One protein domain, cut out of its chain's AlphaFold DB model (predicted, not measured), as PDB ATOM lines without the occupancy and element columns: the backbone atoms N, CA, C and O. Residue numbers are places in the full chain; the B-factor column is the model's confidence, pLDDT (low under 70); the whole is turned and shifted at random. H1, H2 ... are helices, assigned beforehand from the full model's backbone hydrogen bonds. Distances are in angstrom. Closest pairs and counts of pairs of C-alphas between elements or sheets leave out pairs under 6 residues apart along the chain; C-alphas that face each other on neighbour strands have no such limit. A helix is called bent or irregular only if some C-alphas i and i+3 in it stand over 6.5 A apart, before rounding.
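AT A GLANCE: This is residues 197 to 337 of the 337 residues of an uncharacterized protein of Aphanomyces astaci (UniProt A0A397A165). A flat slab of two rows of helices: H1, H3 and H5 lie side by side in one row, H2, H4 and H6 in the other, and the chain passes back and forth between the rows in an up-and-down bundle. The little H7 and the last helix, H8, follow at the H5 and H6 end of the slab. The printed part has 141 residues with eight named helices, H1 to H8 in chain order, and no named strand; the class is all helix. It is compact, with a radius of gyration of the C-alphas of 14.6 A and spans of 46 by 36 by 18 A.

HOW THE PARTS SIT: H1, residues 197 to 208, forms a helical hairpin with H2, residues 212 to 225; H2 touches H1 with residues 214 to 218 alone, and the closest C-alphas, of Leu 205 and Val 215, are 6.5 A apart. H3, residues 229 to 248, only just touches H1, with 3 pairs of C-alphas within 8 A, the closest being Leu 205 and Ser 245 at 7.2 A. H4, residues 252 to 265, is the hub, touching four helices. It runs the same way as H2 at a shallow tilt of 6 degrees, the C-alphas of Glu 216 and Ser 253 coming closest at 5.4 A. It forms a hairpin with H3, closest at the C-alphas of Leu 242 and Tyr 254, 5.9 A. H5, residues 271 to 295, touches H3, closest at the C-alphas of Ala 247 and Thr 288, 6.0 A, and H4, at those of Phe 265 and Ser 271, 6.4 A. H6, residues 301 to 317, touches H4 with 21 pairs of C-alphas within 8 A, the closest being Ser 252 and Ile 303 at 4.5 A. H7, residues 319 to 322, touches H6. H8, residues 326 to 336, is near H6. H1, H2, H4 and H6 have every O i to N i+4 pair within hydrogen-bond range; H3 has 12 of 16, H5 18 of 21 and H8 5 of 7, while H7 is too short for such a pair.

IN THESE COORDINATES: H1 begins at C-alpha 197, (176.662, 166.564, 205.416). H3 is 29.0 A long, with a kink of 52 degrees near residue 236; H5 is 34.9 A long, with a kink of 29 degrees near residue 278; H6 is 24.5 A long. H3 and H5 are irregular, C-alphas 233 and 236 and C-alphas 273 and 276 each being 7.1 A apart; H8 only just is, at 6.8 A between C-alphas 333 and 336. H8 ends at C-alpha 336, (175.685, 202.391, 229.020).

THE WHOLE: The C-alphas farthest apart, of Leu 197 and Tyr 337, the chain's last residue, are 46.7 A apart. The printed part has no cut, and its links between helices are tight. The mean pLDDT of the printed part is 90.4; residues 269 to 271 and 332 to 337 are under 70.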
ATOM      1  N   LEU A 197     176.147 165.243 205.786       97.69
ATOM      2  CA  LEU A 197     176.662 166.564 205.416       97.69
ATOM      3  C   LEU A 197     177.376 167.286 206.561       97.69
ATOM      4  O   LEU A 197     178.106 168.246 206.310       97.69
ATOM      5  N   PHE A 198     177.192 166.862 207.811       97.88
ATOM      6  CA  PHE A 198     177.722 167.578 208.969       97.88
ATOM      7  C   PHE A 198     179.252 167.777 208.928       97.88
ATOM      8  O   PHE A 198     179.689 168.917 209.113       97.88
ATOM      9  N   PRO A 199     180.079 166.767 208.581       97.75
ATOM     10  CA  PRO A 199     181.526 166.958 208.451       97.75
ATOM     11  C   PRO A 199     181.910 167.999 207.391       97.75
ATOM     12  O   PRO A 199     182.875 168.742 207.567       97.75
ATOM     13  N   LEU A 200     181.132 168.103 206.307       97.94
ATOM     14  CA  LEU A 200     181.356 169.099 205.261       97.94
ATOM     15  C   LEU A 200     181.117 170.520 205.786       97.94
ATOM     16  O   LEU A 200     181.894 171.426 205.484       97.94
ATOM     17  N   PHE A 201     180.080 170.720 206.605       98.25
ATOM     18  CA  PHE A 201     179.845 171.998 207.280       98.25
ATOM     19  C   PHE A 201     180.964 172.340 208.265       98.25
ATOM     20  O   PHE A 201     181.438 173.474 208.259       98.25
ATOM     21  N   GLN A 202     181.425 171.372 209.062       97.56
ATOM     22  CA  GLN A 202     182.537 171.579 209.996       97.56
ATOM     23  C   GLN A 202     183.807 172.013 209.261       97.56
ATOM     24  O   GLN A 202     184.420 173.014 209.629       97.56
ATOM     25  N   GLN A 203     184.167 171.318 208.179       96.75
ATOM     26  CA  GLN A 203     185.328 171.680 207.368       96.75
ATOM     27  C   GLN A 203     185.151 173.050 206.699       96.75
ATOM     28  O   GLN A 203     186.101 173.828 206.619       96.75
ATOM     29  N   THR A 204     183.936 173.372 206.246       97.38
ATOM     30  CA  THR A 204     183.626 174.681 205.657       97.38
ATOM     31  C   THR A 204     183.841 175.805 206.664       97.38
ATOM     32  O   THR A 204     184.534 176.767 206.346       97.38
ATOM     33  N   LEU A 205     183.316 175.675 207.885       96.94
ATOM     34  CA  LEU A 205     183.506 176.664 208.950       96.94
ATOM     35  C   LEU A 205     184.954 176.722 209.448       96.94
ATOM     36  O   LEU A 205     185.415 177.784 209.846       96.94
ATOM     37  N   HIS A 206     185.694 175.617 209.386       94.56
ATOM     38  CA  HIS A 206     187.117 175.618 209.708       94.56
ATOM     39  C   HIS A 206     187.938 176.439 208.700       94.56
ATOM     40  O   HIS A 206     188.758 177.261 209.098       94.56
ATOM     41  N   VAL A 207     187.698 176.250 207.399       94.25
ATOM     42  CA  VAL A 207     188.445 176.932 206.325       94.25
ATOM     43  C   VAL A 207     187.984 178.379 206.130       94.25
ATOM     44  O   VAL A 207     188.801 179.270 205.923       94.25
ATOM     45  N   PHE A 208     186.674 178.618 206.183       95.56
ATOM     46  CA  PHE A 208     186.048 179.904 205.868       95.56
ATOM     47  C   PHE A 208     185.464 180.609 207.100       95.56
ATOM     48  O   PHE A 208     184.646 181.511 206.952       95.56
ATOM     49  N   GLY A 209     185.873 180.238 208.316       94.75
ATOM     50  CA  GLY A 209     185.305 180.770 209.563       94.75
ATOM     51  C   GLY A 209     185.472 182.278 209.767       94.75
ATOM     52  O   GLY A 209     184.740 182.868 210.553       94.75
ATOM     53  N   SER A 210     186.394 182.921 209.046       94.50
ATOM     54  CA  SER A 210     186.560 184.382 209.012       94.50
ATOM     55  C   SER A 210     185.741 185.077 207.919       94.50
ATOM     56  O   SER A 210     185.662 186.302 207.897       94.50
ATOM     57  N   ASN A 211     185.123 184.324 207.006       96.06
ATOM     58  CA  ASN A 211     184.266 184.866 205.961       96.06
ATOM     59  C   ASN A 211     182.818 184.944 206.463       96.06
ATOM     60  O   ASN A 211     182.139 183.922 206.583       96.06
ATOM     61  N   PHE A 212     182.352 186.167 206.724       96.00
ATOM     62  CA  PHE A 212     181.014 186.431 207.258       96.00
ATOM     63  C   PHE A 212     179.892 185.815 206.412       96.00
ATOM     64  O   PHE A 212     179.014 185.140 206.945       96.00
ATOM     65  N   ASP A 213     179.947 185.962 205.084       97.62
ATOM     66  CA  ASP A 213     178.901 185.444 204.198       97.62
ATOM     67  C   ASP A 213     178.797 183.915 204.265       97.62
ATOM     68  O   ASP A 213     177.696 183.360 204.240       97.62
ATOM     69  N   VAL A 214     179.931 183.213 204.360       98.06
ATOM     70  CA  VAL A 214     179.943 181.746 204.461       98.06
ATOM     71  C   VAL A 214     179.379 181.296 205.803       98.06
ATOM     72  O   VAL A 214     178.507 180.424 205.827       98.06
ATOM     73  N   VAL A 215     179.816 181.910 206.906       98.44
ATOM     74  CA  VAL A 215     179.322 181.595 208.255       98.44
ATOM     75  C   VAL A 215     177.817 181.845 208.358       98.44
ATOM     76  O   VAL A 215     177.076 180.960 208.802       98.44
ATOM     77  N   GLU A 216     177.342 182.991 207.870       98.38
ATOM     78  CA  GLU A 216     175.919 183.335 207.819       98.38
ATOM     79  C   GLU A 216     175.134 182.308 206.990       98.38
ATOM     80  O   GLU A 216     174.079 181.830 207.416       98.38
ATOM     81  N   ARG A 217     175.641 181.890 205.822       98.25
ATOM     82  CA  ARG A 217     174.973 180.878 204.983       98.25
ATOM     83  C   ARG A 217     174.959 179.489 205.624       98.25
ATOM     84  O   ARG A 217     173.927 178.822 205.545       98.25
ATOM     85  N   CYS A 218     176.024 179.068 206.306       98.56
ATOM     86  CA  CYS A 218     176.037 177.824 207.082       98.56
ATOM     87  C   CYS A 218     175.011 177.864 208.224       98.56
ATOM     88  O   CYS A 218     174.169 176.970 208.329       98.56
ATOM     89  N   CYS A 219     175.003 178.935 209.023       98.50
ATOM     90  CA  CYS A 219     174.025 179.128 210.099       98.50
ATOM     91  C   CYS A 219     172.592 179.172 209.559       98.50
ATOM     92  O   CYS A 219     171.660 178.620 210.157       98.50
ATOM     93  N   ARG A 220     172.402 179.756 208.370       98.25
ATOM     94  CA  ARG A 220     171.127 179.685 207.670       98.25
ATOM     95  C   ARG A 220     170.766 178.245 207.330       98.25
ATOM     96  O   ARG A 220     169.656 177.881 207.707       98.25
ATOM     97  N   CYS A 221     171.632 177.435 206.716       98.19
ATOM     98  CA  CYS A 221     171.368 176.007 206.474       98.19
ATOM     99  C   CYS A 221     170.908 175.287 207.749       98.19
ATOM    100  O   CYS A 221     169.840 174.670 207.745       98.19
ATOM    101  N   PHE A 222     171.623 175.462 208.865       98.38
ATOM    102  CA  PHE A 222     171.254 174.853 210.147       98.38
ATOM    103  C   PHE A 222     169.863 175.279 210.610       98.38
ATOM    104  O   PHE A 222     169.049 174.432 210.963       98.38
ATOM    105  N   LYS A 223     169.512 176.568 210.514       97.56
ATOM    106  CA  LYS A 223     168.144 177.028 210.809       97.56
ATOM    107  C   LYS A 223     167.078 176.293 209.982       97.56
ATOM    108  O   LYS A 223     165.958 176.151 210.464       97.56
ATOM    109  N   ARG A 224     167.364 175.889 208.737       96.81
ATOM    110  CA  ARG A 224     166.396 175.178 207.873       96.81
ATOM    111  C   ARG A 224     166.255 173.742 208.350       96.81
ATOM    112  O   ARG A 224     165.134 173.303 208.572       96.81
ATOM    113  N   MET A 225     167.382 173.083 208.622       96.06
ATOM    114  CA  MET A 225     167.422 171.743 209.214       96.06
ATOM    115  C   MET A 225     166.623 171.700 210.526       96.06
ATOM    116  O   MET A 225     165.709 170.893 210.669       96.06
ATOM    117  N   LEU A 226     166.892 172.626 211.454       95.69
ATOM    118  CA  LEU A 226     166.295 172.673 212.798       95.69
ATOM    119  C   LEU A 226     164.768 172.876 212.823       95.69
ATOM    120  O   LEU A 226     164.173 172.753 213.889       95.69
ATOM    121  N   ARG A 227     164.115 173.171 211.686       93.88
ATOM    122  CA  ARG A 227     162.641 173.220 211.609       93.88
ATOM    123  C   ARG A 227     162.004 171.839 211.745       93.88
ATOM    124  O   ARG A 227     160.836 171.749 212.109       93.88
ATOM    125  N   LEU A 228     162.745 170.777 211.425       93.12
ATOM    126  CA  LEU A 228     162.277 169.405 211.538       93.12
ATOM    127  C   LEU A 228     162.467 168.909 212.984       93.12
ATOM    128  O   LEU A 228     163.611 168.809 213.425       93.12
ATOM    129  N   PRO A 229     161.407 168.501 213.711       92.00
ATOM    130  CA  PRO A 229     161.543 168.018 215.091       92.00
ATOM    131  C   PRO A 229     162.484 166.814 215.247       92.00
ATOM    132  O   PRO A 229     163.152 166.671 216.266       92.00
ATOM    133  N   ALA A 230     162.600 165.971 214.216       92.50
ATOM    134  CA  ALA A 230     163.541 164.853 214.208       92.50
ATOM    135  C   ALA A 230     165.022 165.294 214.245       92.50
ATOM    136  O   ALA A 230     165.873 164.481 214.594       92.50
ATOM    137  N   MET A 231     165.349 166.568 213.961       94.19
ATOM    138  CA  MET A 231     166.711 167.114 214.118       94.19
ATOM    139  C   MET A 231     167.175 167.210 215.567       94.19
ATOM    140  O   MET A 231     168.333 167.544 215.806       94.19
ATOM    141  N   VAL A 232     166.320 166.894 216.539       94.00
ATOM    142  CA  VAL A 232     166.700 166.871 217.951       94.00
ATOM    143  C   VAL A 232     167.965 166.039 218.212       94.00
ATOM    144  O   VAL A 232     168.783 166.418 219.043       94.00
ATOM    145  N   VAL A 233     168.182 164.965 217.442       93.50
ATOM    146  CA  VAL A 233     169.374 164.103 217.547       93.50
ATOM    147  C   VAL A 233     170.675 164.811 217.152       93.50
ATOM    148  O   VAL A 233     171.738 164.464 217.653       93.50
ATOM    149  N   MET A 234     170.594 165.841 216.303       95.88
ATOM    150  CA  MET A 234     171.737 166.639 215.848       95.88
ATOM    151  C   MET A 234     172.078 167.789 216.800       95.88
ATOM    152  O   MET A 234     173.150 168.384 216.679       95.88
ATOM    153  N   VAL A 235     171.183 168.127 217.738       96.44
ATOM    154  CA  VAL A 235     171.344 169.280 218.639       96.44
ATOM    155  C   VAL A 235     172.645 169.227 219.451       96.44
ATOM    156  O   VAL A 235     173.315 170.262 219.491       96.44
ATOM    157  N   PRO A 236     173.065 168.093 220.053       96.50
ATOM    158  CA  PRO A 236     174.320 168.038 220.806       96.50
ATOM    159  C   PRO A 236     175.543 168.384 219.951       96.50
ATOM    160  O   PRO A 236     176.306 169.288 220.295       96.50
ATOM    161  N   THR A 237     175.686 167.729 218.798       97.44
ATOM    162  CA  THR A 237     176.830 167.920 217.899       97.44
ATOM    163  C   THR A 237     176.841 169.324 217.294       97.44
ATOM    164  O   THR A 237     177.887 169.976 217.246       97.44
ATOM    165  N   LEU A 238     175.675 169.838 216.886       98.25
ATOM    166  CA  LEU A 238     175.553 171.202 216.379       98.25
ATOM    167  C   LEU A 238     175.911 172.232 217.458       98.25
ATOM    168  O   LEU A 238     176.672 173.153 217.181       98.25
ATOM    169  N   SER A 239     175.424 172.059 218.690       98.19
ATOM    170  CA  SER A 239     175.722 172.964 219.811       98.19
ATOM    171  C   SER A 239     177.220 173.020 220.105       98.19
ATOM    172  O   SER A 239     177.778 174.106 220.250       98.19
ATOM    173  N   GLN A 240     177.892 171.865 220.121       98.19
ATOM    174  CA  GLN A 240     179.339 171.794 220.320       98.19
ATOM    175  C   GLN A 240     180.106 172.532 219.213       98.19
ATOM    176  O   GLN A 240     181.018 173.305 219.504       98.19
ATOM    177  N   MET A 241     179.719 172.338 217.950       98.38
ATOM    178  CA  MET A 241     180.335 173.030 216.817       98.38
ATOM    179  C   MET A 241     180.101 174.549 216.879       98.38
ATOM    180  O   MET A 241     181.033 175.306 216.607       98.38
ATOM    181  N   LEU A 242     178.904 175.010 217.267       98.56
ATOM    182  CA  LEU A 242     178.620 176.441 217.442       98.56
ATOM    183  C   LEU A 242     179.517 177.057 218.521       98.56
ATOM    184  O   LEU A 242     180.111 178.103 218.280       98.56
ATOM    185  N   VAL A 243     179.666 176.387 219.670       98.50
ATOM    186  CA  VAL A 243     180.558 176.834 220.753       98.50
ATOM    187  C   VAL A 243     181.999 176.954 220.264       98.50
ATOM    188  O   VAL A 243     182.626 177.993 220.451       98.50
ATOM    189  N   GLN A 244     182.518 175.914 219.610       98.06
ATOM    190  CA  GLN A 244     183.900 175.893 219.124       98.06
ATOM    191  C   GLN A 244     184.154 176.969 218.064       98.06
ATOM    192  O   GLN A 244     185.170 177.658 218.114       98.06
ATOM    193  N   SER A 245     183.223 177.132 217.123       98.00
ATOM    194  CA  SER A 245     183.374 178.082 216.018       98.00
ATOM    195  C   SER A 245     183.248 179.528 216.500       98.00
ATOM    196  O   SER A 245     184.053 180.369 216.105       98.00
ATOM    197  N   TYR A 246     182.305 179.804 217.407       98.19
ATOM    198  CA  TYR A 246     182.132 181.127 218.007       98.19
ATOM    199  C   TYR A 246     183.322 181.520 218.889       98.19
ATOM    200  O   TYR A 246     183.762 182.662 218.835       98.19
ATOM    201  N   ALA A 247     183.886 180.578 219.651       97.31
ATOM    202  CA  ALA A 247     185.091 180.823 220.444       97.31
ATOM    203  C   ALA A 247     186.327 181.119 219.576       97.31
ATOM    204  O   ALA A 247     187.204 181.868 220.001       97.31
ATOM    205  N   ALA A 248     186.410 180.540 218.374       96.31
ATOM    206  CA  ALA A 248     187.518 180.765 217.449       96.31
ATOM    207  C   ALA A 248     187.402 182.105 216.704       96.31
ATOM    208  O   ALA A 248     188.368 182.865 216.652       96.31
ATOM    209  N   VAL A 249     186.234 182.386 216.116       95.94
ATOM    210  CA  VAL A 249     185.937 183.643 215.414       95.94
ATOM    211  C   VAL A 249     184.503 184.064 215.756       95.94
ATOM    212  O   VAL A 249     183.555 183.557 215.146       95.94
ATOM    213  N   PRO A 250     184.319 184.978 216.727       95.88
ATOM    214  CA  PRO A 250     182.994 185.420 217.141       95.88
ATOM    215  C   PRO A 250     182.235 186.105 216.003       95.88
ATOM    216  O   PRO A 250     182.715 187.068 215.412       95.88
ATOM    217  N   GLN A 251     181.036 185.604 215.705       97.12
ATOM    218  CA  GLN A 251     180.103 186.189 214.742       97.12
ATOM    219  C   GLN A 251     178.663 186.006 215.227       97.12
ATOM    220  O   GLN A 251     178.305 184.944 215.751       97.12
ATOM    221  N   SER A 252     177.829 187.024 215.018       97.50
ATOM    222  CA  SER A 252     176.427 187.076 215.458       97.50
ATOM    223  C   SER A 252     175.576 185.912 214.925       97.50
ATOM    224  O   SER A 252     174.742 185.366 215.652       97.50
ATOM    225  N   SER A 253     175.858 185.414 213.715       98.19
ATOM    226  CA  SER A 253     175.163 184.270 213.101       98.19
ATOM    227  C   SER A 253     175.181 182.990 213.951       98.19
ATOM    228  O   SER A 253     174.219 182.215 213.922       98.19
ATOM    229  N   TYR A 254     176.239 182.756 214.740       98.62
ATOM    230  CA  TYR A 254     176.313 181.597 215.636       98.62
ATOM    231  C   TYR A 254     175.332 181.721 216.808       98.62
ATOM    232  O   TYR A 254     174.655 180.746 217.147       98.62
ATOM    233  N   LEU A 255     175.202 182.922 217.381       98.56
ATOM    234  CA  LEU A 255     174.229 183.228 218.434       98.56
ATOM    235  C   LEU A 255     172.799 183.103 217.901       98.56
ATOM    236  O   LEU A 255     171.958 182.449 218.523       98.56
ATOM    237  N   TYR A 256     172.554 183.623 216.698       98.44
ATOM    238  CA  TYR A 256     171.283 183.451 216.002       98.44
ATOM    239  C   TYR A 256     170.933 181.968 215.804       98.44
ATOM    240  O   TYR A 256     169.795 181.542 216.041       98.44
ATOM    241  N   CYS A 257     171.905 181.150 215.389       98.38
ATOM    242  CA  CYS A 257     171.714 179.712 215.220       98.38
ATOM    243  C   CYS A 257     171.414 179.016 216.558       98.38
ATOM    244  O   CYS A 257     170.487 178.204 216.625       98.38
ATOM    245  N   ALA A 258     172.126 179.366 217.632       98.44
ATOM    246  CA  ALA A 258     171.846 178.868 218.980       98.44
ATOM    247  C   ALA A 258     170.426 179.243 219.442       98.44
ATOM    248  O   ALA A 258     169.699 178.401 219.970       98.44
ATOM    249  N   ASN A 259     169.968 180.461 219.143       98.00
ATOM    250  CA  ASN A 259     168.598 180.897 219.415       98.00
ATOM    251  C   ASN A 259     167.568 180.023 218.671       98.00
ATOM    252  O   ASN A 259     166.528 179.672 219.234       98.00
ATOM    253  N   GLN A 260     167.863 179.589 217.435       97.94
ATOM    254  CA  GLN A 260     167.002 178.635 216.722       97.94
ATOM    255  C   GLN A 260     166.976 177.247 217.377       97.94
ATOM    256  O   GLN A 260     165.921 176.615 217.369       97.94
ATOM    257  N   ILE A 261     168.078 176.770 217.965       97.56
ATOM    258  CA  ILE A 261     168.086 175.503 218.715       97.56
ATOM    259  C   ILE A 261     167.106 175.595 219.890       97.56
ATOM    260  O   ILE A 261     166.186 174.785 219.998       97.56
ATOM    261  N   VAL A 262     167.239 176.626 220.727       96.19
ATOM    262  CA  VAL A 262     166.375 176.816 221.904       96.19
ATOM    263  C   VAL A 262     164.917 176.980 221.478       96.19
ATOM    264  O   VAL A 262     164.034 176.333 222.035       96.19
ATOM    265  N   LYS A 263     164.654 177.784 220.441       95.44
ATOM    266  CA  LYS A 263     163.303 178.005 219.910       95.44
ATOM    267  C   LYS A 263     162.590 176.704 219.526       95.44
ATOM    268  O   LYS A 263     161.390 176.603 219.768       95.44
ATOM    269  N   ASN A 264     163.289 175.758 218.899       94.38
ATOM    270  CA  ASN A 264     162.669 174.535 218.383       94.38
ATOM    271  C   ASN A 264     162.685 173.373 219.391       94.38
ATOM    272  O   ASN A 264     161.804 172.518 219.321       94.38
ATOM    273  N   PHE A 265     163.639 173.335 220.331       94.75
ATOM    274  CA  PHE A 265     163.884 172.142 221.159       94.75
ATOM    275  C   PHE A 265     163.819 172.363 222.676       94.75
ATOM    276  O   PHE A 265     163.751 171.385 223.414       94.75
ATOM    277  N   ALA A 266     163.768 173.600 223.180       89.75
ATOM    278  CA  ALA A 266     163.717 173.831 224.630       89.75
ATOM    279  C   ALA A 266     162.411 173.352 225.291       89.75
ATOM    280  O   ALA A 266     162.399 173.063 226.481       89.75
ATOM    281  N   SER A 267     161.316 173.262 224.531       82.38
ATOM    282  CA  SER A 267     159.997 172.840 225.031       82.38
ATOM    283  C   SER A 267     159.567 171.456 224.529       82.38
ATOM    284  O   SER A 267     158.398 171.097 224.666       82.38
ATOM    285  N   SER A 268     160.466 170.677 223.915       74.75
ATOM    286  CA  SER A 268     160.134 169.326 223.442       74.75
ATOM    287  C   SER A 268     159.992 168.339 224.609       74.75
ATOM    288  O   SER A 268     160.521 168.556 225.697       74.75
ATOM    289  N   ALA A 269     159.318 167.205 224.388       59.81
ATOM    290  CA  ALA A 269     159.216 166.134 225.391       59.81
ATOM    291  C   ALA A 269     160.589 165.553 225.803       59.81
ATOM    292  O   ALA A 269     160.734 165.035 226.904       59.81
ATOM    293  N   SER A 270     161.597 165.685 224.935       65.94
ATOM    294  CA  SER A 270     163.001 165.323 225.169       65.94
ATOM    295  C   SER A 270     163.846 166.450 225.777       65.94
ATOM    296  O   SER A 270     165.057 166.301 225.918       65.94
ATOM    297  N   SER A 271     163.240 167.589 226.124       67.06
ATOM    298  CA  SER A 271     163.956 168.762 226.639       67.06
ATOM    299  C   SER A 271     164.791 168.449 227.877       67.06
ATOM    300  O   SER A 271     165.909 168.942 227.962       67.06
ATOM    301  N   ASN A 272     164.310 167.586 228.780       76.31
ATOM    302  CA  ASN A 272     165.044 167.200 229.991       76.31
ATOM    303  C   ASN A 272     166.424 166.597 229.687       76.31
ATOM    304  O   ASN A 272     167.391 166.940 230.362       76.31
ATOM    305  N   ASP A 273     166.534 165.775 228.640       86.50
ATOM    306  CA  ASP A 273     167.811 165.177 228.226       86.50
ATOM    307  C   ASP A 273     168.731 166.207 227.550       86.50
ATOM    308  O   ASP A 273     169.954 166.062 227.547       86.50
ATOM    309  N   LEU A 274     168.154 167.277 226.999       91.69
ATOM    310  CA  LEU A 274     168.887 168.370 226.363       91.69
ATOM    311  C   LEU A 274     169.310 169.468 227.338       91.69
ATOM    312  O   LEU A 274     170.160 170.274 226.966       91.69
ATOM    313  N   ILE A 275     168.770 169.522 228.561       92.00
ATOM    314  CA  ILE A 275     169.103 170.571 229.541       92.00
ATOM    315  C   ILE A 275     170.625 170.742 229.704       92.00
ATOM    316  O   ILE A 275     171.083 171.875 229.564       92.00
ATOM    317  N   PRO A 276     171.438 169.681 229.904       93.81
ATOM    318  CA  PRO A 276     172.889 169.838 230.043       93.81
ATOM    319  C   PRO A 276     173.561 170.406 228.786       93.81
ATOM    320  O   PRO A 276     174.509 171.183 228.875       93.81
ATOM    321  N   VAL A 277     173.060 170.040 227.602       95.75
ATOM    322  CA  VAL A 277     173.566 170.538 226.314       95.75
ATOM    323  C   VAL A 277     173.245 172.023 226.158       95.75
ATOM    324  O   VAL A 277     174.114 172.806 225.776       95.75
ATOM    325  N   LEU A 278     172.009 172.420 226.466       95.50
ATOM    326  CA  LEU A 278     171.544 173.802 226.344       95.50
ATOM    327  C   LEU A 278     172.184 174.717 227.394       95.50
ATOM    328  O   LEU A 278     172.449 175.877 227.080       95.50
ATOM    329  N   ASP A 279     172.459 174.199 228.592       94.44
ATOM    330  CA  ASP A 279     173.205 174.890 229.648       94.44
ATOM    331  C   ASP A 279     174.659 175.140 229.237       94.44
ATOM    332  O   ASP A 279     175.145 176.274 229.277       94.44
ATOM    333  N   HIS A 280     175.335 174.098 228.740       96.00
ATOM    334  CA  HIS A 280     176.697 174.222 228.233       96.00
ATOM    335  C   HIS A 280     176.777 175.216 227.066       96.00
ATOM    336  O   HIS A 280     177.632 176.103 227.076       96.00
ATOM    337  N   LEU A 281     175.857 175.115 226.099       97.81
ATOM    338  CA  LEU A 281     175.754 176.042 224.973       97.81
ATOM    339  C   LEU A 281     175.622 177.491 225.459       97.81
ATOM    340  O   LEU A 281     176.404 178.349 225.052       97.81
ATOM    341  N   PHE A 282     174.672 177.765 226.357       96.12
ATOM    342  CA  PHE A 282     174.429 179.119 226.852       96.12
ATOM    343  C   PHE A 282     175.626 179.684 227.608       96.12
ATOM    344  O   PHE A 282     176.030 180.825 227.372       96.12
ATOM    345  N   THR A 283     176.214 178.878 228.489       95.12
ATOM    346  CA  THR A 283     177.335 179.287 229.335       95.12
ATOM    347  C   THR A 283     178.565 179.626 228.496       95.12
ATOM    348  O   THR A 283     179.178 180.675 228.693       95.12
ATOM    349  N   GLN A 284     178.914 178.779 227.522       97.56
ATOM    350  CA  GLN A 284     180.101 178.991 226.687       97.56
ATOM    351  C   GLN A 284     179.941 180.170 225.721       97.56
ATOM    352  O   GLN A 284     180.870 180.970 225.564       97.56
ATOM    353  N   LEU A 285     178.760 180.321 225.110       97.44
ATOM    354  CA  LEU A 285     178.472 181.479 224.263       97.44
ATOM    355  C   LEU A 285     178.495 182.773 225.083       97.44
ATOM    356  O   LEU A 285     179.129 183.733 224.665       97.44
ATOM    357  N   SER A 286     177.900 182.778 226.281       95.62
ATOM    358  CA  SER A 286     177.914 183.939 227.181       95.62
ATOM    359  C   SER A 286     179.329 184.339 227.584       95.62
ATOM    360  O   SER A 286     179.687 185.507 227.473       95.62
ATOM    361  N   HIS A 287     180.161 183.377 227.986       94.50
ATOM    362  CA  HIS A 287     181.556 183.644 228.339       94.50
ATOM    363  C   HIS A 287     182.336 184.272 227.172       94.50
ATOM    364  O   HIS A 287     183.054 185.259 227.347       94.50
ATOM    365  N   THR A 288     182.168 183.718 225.969       95.75
ATOM    366  CA  THR A 288     182.822 184.236 224.761       95.75
ATOM    367  C   THR A 288     182.325 185.644 224.438       95.75
ATOM    368  O   THR A 288     183.140 186.541 224.237       95.75
ATOM    369  N   THR A 289     181.011 185.879 224.485       95.19
ATOM    370  CA  THR A 289     180.428 187.207 224.267       95.19
ATOM    371  C   THR A 289     180.948 188.217 225.286       95.19
ATOM    372  O   THR A 289     181.409 189.277 224.889       95.19
ATOM    373  N   PHE A 290     180.975 187.902 226.583       92.50
ATOM    374  CA  PHE A 290     181.520 188.820 227.591       92.50
ATOM    375  C   PHE A 290     182.989 189.165 227.342       92.50
ATOM    376  O   PHE A 290     183.388 190.310 227.534       92.50
ATOM    377  N   THR A 291     183.776 188.205 226.854       91.75
ATOM    378  CA  THR A 291     185.169 188.455 226.460       91.75
ATOM    379  C   THR A 291     185.242 189.446 225.296       91.75
ATOM    380  O   THR A 291     185.984 190.421 225.388       91.75
ATOM    381  N   VAL A 292     184.435 189.255 224.248       89.88
ATOM    382  CA  VAL A 292     184.346 190.173 223.094       89.88
ATOM    383  C   VAL A 292     183.913 191.575 223.534       89.88
ATOM    384  O   VAL A 292     184.577 192.561 223.228       89.88
ATOM    385  N   LEU A 293     182.844 191.671 224.322       87.44
ATOM    386  CA  LEU A 293     182.274 192.952 224.740       87.44
ATOM    387  C   LEU A 293     183.156 193.709 225.740       87.44
ATOM    388  O   LEU A 293     183.123 194.935 225.775       87.44
ATOM    389  N   SER A 294     183.983 193.002 226.519       85.69
ATOM    390  CA  SER A 294     184.984 193.637 227.387       85.69
ATOM    391  C   SER A 294     186.079 194.369 226.606       85.69
ATOM    392  O   SER A 294     186.723 195.262 227.154       85.69
ATOM    393  N   GLN A 295     186.294 193.999 225.338       82.88
ATOM    394  CA  GLN A 295     187.268 194.646 224.461       82.88
ATOM    395  C   GLN A 295     186.662 195.879 223.790       82.88
ATOM    396  O   GLN A 295     187.305 196.927 223.765       82.88
ATOM    397  N   SER A 296     185.432 195.769 223.278       79.50
ATOM    398  CA  SER A 296     184.674 196.900 222.740       79.50
ATOM    399  C   SER A 296     183.202 196.534 222.534       79.50
ATOM    400  O   SER A 296     182.883 195.582 221.823       79.50
ATOM    401  N   LEU A 297     182.297 197.321 223.121       73.69
ATOM    402  CA  LEU A 297     180.852 197.229 222.864       73.69
ATOM    403  C   LEU A 297     180.471 197.856 221.513       73.69
ATOM    404  O   LEU A 297     179.569 197.375 220.833       73.69
ATOM    405  N   VAL A 298     181.167 198.929 221.124       80.69
ATOM    406  CA  VAL A 298     180.833 199.753 219.951       80.69
ATOM    407  C   VAL A 298     181.186 199.046 218.642       80.69
ATOM    408  O   VAL A 298     180.512 199.251 217.636       80.69
ATOM    409  N   ASP A 299     182.205 198.186 218.661       86.06
ATOM    410  CA  ASP A 299     182.702 197.524 217.452       86.06
ATOM    411  C   ASP A 299     181.900 196.266 217.071       86.06
ATOM    412  O   ASP A 299     182.065 195.744 215.968       86.06
ATOM    413  N   HIS A 300     181.008 195.791 217.951       87.75
ATOM    414  CA  HIS A 300     180.256 194.543 217.770       87.75
ATOM    415  C   HIS A 300     178.747 194.663 218.087       87.75
ATOM    416  O   HIS A 300     178.212 193.853 218.851       87.75
ATOM    417  N   PRO A 301     178.026 195.653 217.517       91.62
ATOM    418  CA  PRO A 301     176.615 195.890 217.837       91.62
ATOM    419  C   PRO A 301     175.701 194.719 217.441       91.62
ATOM    420  O   PRO A 301     174.721 194.441 218.129       91.62
ATOM    421  N   ASP A 302     176.040 193.994 216.374       94.12
ATOM    422  CA  ASP A 302     175.306 192.819 215.895       94.12
ATOM    423  C   ASP A 302     175.417 191.627 216.864       94.12
ATOM    424  O   ASP A 302     174.444 190.910 217.099       94.12
ATOM    425  N   ILE A 303     176.593 191.427 217.471       95.44
ATOM    426  CA  ILE A 303     176.807 190.404 218.502       95.44
ATOM    427  C   ILE A 303     176.012 190.744 219.763       95.44
ATOM    428  O   ILE A 303     175.401 189.849 220.349       95.44
ATOM    429  N   VAL A 304     176.004 192.015 220.178       93.69
ATOM    430  CA  VAL A 304     175.222 192.481 221.335       93.69
ATOM    431  C   VAL A 304     173.735 192.196 221.120       93.69
ATOM    432  O   VAL A 304     173.102 191.565 221.969       93.69
ATOM    433  N   GLU A 305     173.188 192.609 219.976       94.50
ATOM    434  CA  GLU A 305     171.777 192.416 219.631       94.50
ATOM    435  C   GLU A 305     171.384 190.928 219.627       94.50
ATOM    436  O   GLU A 305     170.476 190.518 220.358       94.50
ATOM    437  N   GLU A 306     172.110 190.092 218.877       97.06
ATOM    438  CA  GLU A 306     171.808 188.657 218.794       97.06
ATOM    439  C   GLU A 306     172.013 187.932 220.133       97.06
ATOM    440  O   GLU A 306     171.270 186.996 220.457       97.06
ATOM    441  N   TYR A 307     172.967 188.374 220.960       96.81
ATOM    442  CA  TYR A 307     173.146 187.826 222.303       96.81
ATOM    443  C   TYR A 307     171.944 188.128 223.201       96.81
ATOM    444  O   TYR A 307     171.450 187.226 223.880       96.81
ATOM    445  N   PHE A 308     171.418 189.352 223.189       95.12
ATOM    446  CA  PHE A 308     170.241 189.674 223.997       95.12
ATOM    447  C   PHE A 308     168.970 188.983 223.486       95.12
ATOM    448  O   PHE A 308     168.162 188.538 224.309       95.12
ATOM    449  N   TYR A 309     168.822 188.765 222.174       97.12
ATOM    450  CA  TYR A 309     167.762 187.892 221.650       97.12
ATOM    451  C   TYR A 309     167.892 186.445 222.140       97.12
ATOM    452  O   TYR A 309     166.879 185.802 222.450       97.12
ATOM    453  N   LEU A 310     169.119 185.927 222.250       96.81
ATOM    454  CA  LEU A 310     169.386 184.613 222.832       96.81
ATOM    455  C   LEU A 310     169.014 184.582 224.321       96.81
ATOM    456  O   LEU A 310     168.276 183.690 224.745       96.81
ATOM    457  N   VAL A 311     169.459 185.563 225.108       95.25
ATOM    458  CA  VAL A 311     169.129 185.687 226.538       95.25
ATOM    459  C   VAL A 311     167.613 185.735 226.750       95.25
ATOM    460  O   VAL A 311     167.088 184.965 227.555       95.25
ATOM    461  N   GLU A 312     166.882 186.563 225.999       94.75
ATOM    462  CA  GLU A 312     165.415 186.651 226.086       94.75
ATOM    463  C   GLU A 312     164.749 185.291 225.810       94.75
ATOM    464  O   GLU A 312     163.765 184.904 226.455       94.75
ATOM    465  N   ARG A 313     165.287 184.522 224.855       94.62
ATOM    466  CA  ARG A 313     164.813 183.165 224.561       94.62
ATOM    467  C   ARG A 313     165.026 182.233 225.746       94.62
ATOM    468  O   ARG A 313     164.077 181.560 226.146       94.62
ATOM    469  N   TYR A 314     166.229 182.218 226.313       94.12
ATOM    470  CA  TYR A 314     166.566 181.374 227.457       94.12
ATOM    471  C   TYR A 314     165.755 181.733 228.703       94.12
ATOM    472  O   TYR A 314     165.243 180.830 229.355       94.12
ATOM    473  N   VAL A 315     165.546 183.018 228.999       91.94
ATOM    474  CA  VAL A 315     164.742 183.443 230.161       91.94
ATOM    475  C   VAL A 315     163.304 182.935 230.042       91.94
ATOM    476  O   VAL A 315     162.739 182.435 231.013       91.94
ATOM    477  N   ARG A 316     162.711 183.016 228.844       91.06
ATOM    478  CA  ARG A 316     161.334 182.554 228.611       91.06
ATOM    479  C   ARG A 316     161.211 181.030 228.599       91.06
ATOM    480  O   ARG A 316     160.204 180.509 229.070       91.06
ATOM    481  N   SER A 317     162.174 180.328 228.008       90.94
ATOM    482  CA  SER A 317     162.058 178.889 227.736       90.94
ATOM    483  C   SER A 317     162.735 177.999 228.782       90.94
ATOM    484  O   SER A 317     162.296 176.871 228.978       90.94
ATOM    485  N   LEU A 318     163.795 178.478 229.438       89.19
ATOM    486  CA  LEU A 318     164.665 177.724 230.350       89.19
ATOM    487  C   LEU A 318     165.106 178.603 231.543       89.19
ATOM    488  O   LEU A 318     166.307 178.753 231.786       89.19
ATOM    489  N   PRO A 319     164.170 179.192 232.317       85.12
ATOM    490  CA  PRO A 319     164.503 180.176 233.349       85.12
ATOM    491  C   PRO A 319     165.508 179.645 234.382       85.12
ATOM    492  O   PRO A 319     166.401 180.381 234.794       85.12
ATOM    493  N   GLY A 320     165.437 178.354 234.732       84.25
ATOM    494  CA  GLY A 320     166.364 177.720 235.676       84.25
ATOM    495  C   GLY A 320     167.841 177.786 235.265       84.25
ATOM    496  O   GLY A 320     168.696 177.883 236.138       84.25
ATOM    497  N   LEU A 321     168.140 177.810 233.960       83.00
ATOM    498  CA  LEU A 321     169.512 177.922 233.442       83.00
ATOM    499  C   LEU A 321     170.018 179.368 233.408       83.00
ATOM    500  O   LEU A 321     171.217 179.615 233.388       83.00
ATOM    501  N   THR A 322     169.110 180.346 233.413       77.50
ATOM    502  CA  THR A 322     169.488 181.765 233.314       77.50
ATOM    503  C   THR A 322     169.874 182.388 234.646       77.50
ATOM    504  O   THR A 322     170.748 183.250 234.677       77.50
ATOM    505  N   VAL A 323     169.266 181.936 235.750       76.31
ATOM    506  CA  VAL A 323     169.443 182.527 237.087       76.31
ATOM    507  C   VAL A 323     170.916 182.691 237.499       76.31
ATOM    508  O   VAL A 323     171.254 183.775 237.979       76.31
ATOM    509  N   PRO A 324     171.814 181.707 237.289       77.88
ATOM    510  CA  PRO A 324     173.216 181.842 237.689       77.88
ATOM    511  C   PRO A 324     173.994 182.919 236.915       77.88
ATOM    512  O   PRO A 324     174.945 183.484 237.448       77.88
ATOM    513  N   LEU A 325     173.597 183.211 235.672       75.69
ATOM    514  CA  LEU A 325     174.298 184.137 234.772       75.69
ATOM    515  C   LEU A 325     173.696 185.550 234.769       75.69
ATOM    516  O   LEU A 325     174.329 186.476 234.259       75.69
ATOM    517  N   LEU A 326     172.514 185.742 235.368       75.94
ATOM    518  CA  LEU A 326     171.831 187.039 235.444       75.94
ATOM    519  C   LEU A 326     172.723 188.190 235.946       75.94
ATOM    520  O   LEU A 326     172.670 189.248 235.324       75.94
ATOM    521  N   PRO A 327     173.556 188.042 236.997       76.69
ATOM    522  CA  PRO A 327     174.400 189.146 237.458       76.69
ATOM    523  C   PRO A 327     175.366 189.650 236.379       76.69
ATOM    524  O   PRO A 327     175.475 190.856 236.173       76.69
ATOM    525  N   SER A 328     176.017 188.738 235.651       78.38
ATOM    526  CA  SER A 328     176.957 189.083 234.578       78.38
ATOM    527  C   SER A 328     176.240 189.683 233.366       78.38
ATOM    528  O   SER A 328     176.717 190.653 232.787       78.38
ATOM    529  N   ILE A 329     175.063 189.156 233.016       76.69
ATOM    530  CA  ILE A 329     174.230 189.681 231.921       76.69
ATOM    531  C   ILE A 329     173.784 191.121 232.219       76.69
ATOM    532  O   ILE A 329     173.859 191.990 231.353       76.69
ATOM    533  N   LEU A 330     173.341 191.388 233.452       74.56
ATOM    534  CA  LEU A 330     172.891 192.716 233.870       74.56
ATOM    535  C   LEU A 330     174.044 193.724 233.928       74.56
ATOM    536  O   LEU A 330     173.831 194.886 233.600       74.56
ATOM    537  N   GLN A 331     175.259 193.285 234.277       71.00
ATOM    538  CA  GLN A 331     176.447 194.143 234.254       71.00
ATOM    539  C   GLN A 331     176.777 194.646 232.847       71.00
ATOM    540  O   GLN A 331     177.057 195.831 232.694       71.00
ATOM    541  N   VAL A 332     176.675 193.790 231.822       60.94
ATOM    542  CA  VAL A 332     176.861 194.206 230.419       60.94
ATOM    543  C   VAL A 332     175.819 195.242 229.996       60.94
ATOM    544  O   VAL A 332     176.156 196.193 229.302       60.94
ATOM    545  N   HIS A 333     174.575 195.116 230.471       55.41
ATOM    546  CA  HIS A 333     173.509 196.082 230.188       55.41
ATOM    547  C   HIS A 333     173.720 197.444 230.892       55.41
ATOM    548  O   HIS A 333     173.195 198.463 230.446       55.41
ATOM    549  N   THR A 334     174.463 197.495 232.002       49.47
ATOM    550  CA  THR A 334     174.685 198.733 232.779       49.47
ATOM    551  C   THR A 334     175.906 199.555 232.368       49.47
ATOM    552  O   THR A 334     176.095 200.627 232.930       49.47
ATOM    553  N   ILE A 335     176.729 199.099 231.416       50.41
ATOM    554  CA  ILE A 335     177.913 199.865 230.965       50.41
ATOM    555  C   ILE A 335     177.512 201.111 230.136       50.41
ATOM    556  O   ILE A 335     178.337 201.991 229.919       50.41
ATOM    557  N   ASP A 336     176.231 201.252 229.775       42.72
ATOM    558  CA  ASP A 336     175.685 202.391 229.020       42.72
ATOM    559  C   ASP A 336     175.158 203.569 229.877       42.72
ATOM    560  O   ASP A 336     174.241 204.274 229.452       42.72
ATOM    561  N   TYR A 337     175.724 203.836 231.062       38.34
ATOM    562  CA  TYR A 337     175.458 205.094 231.789       38.34
ATOM    563  C   TYR A 337     176.704 205.772 232.352       38.34
ATOM    564  O   TYR A 337     177.463 205.114 233.100       38.34
TER     565      TYR A 337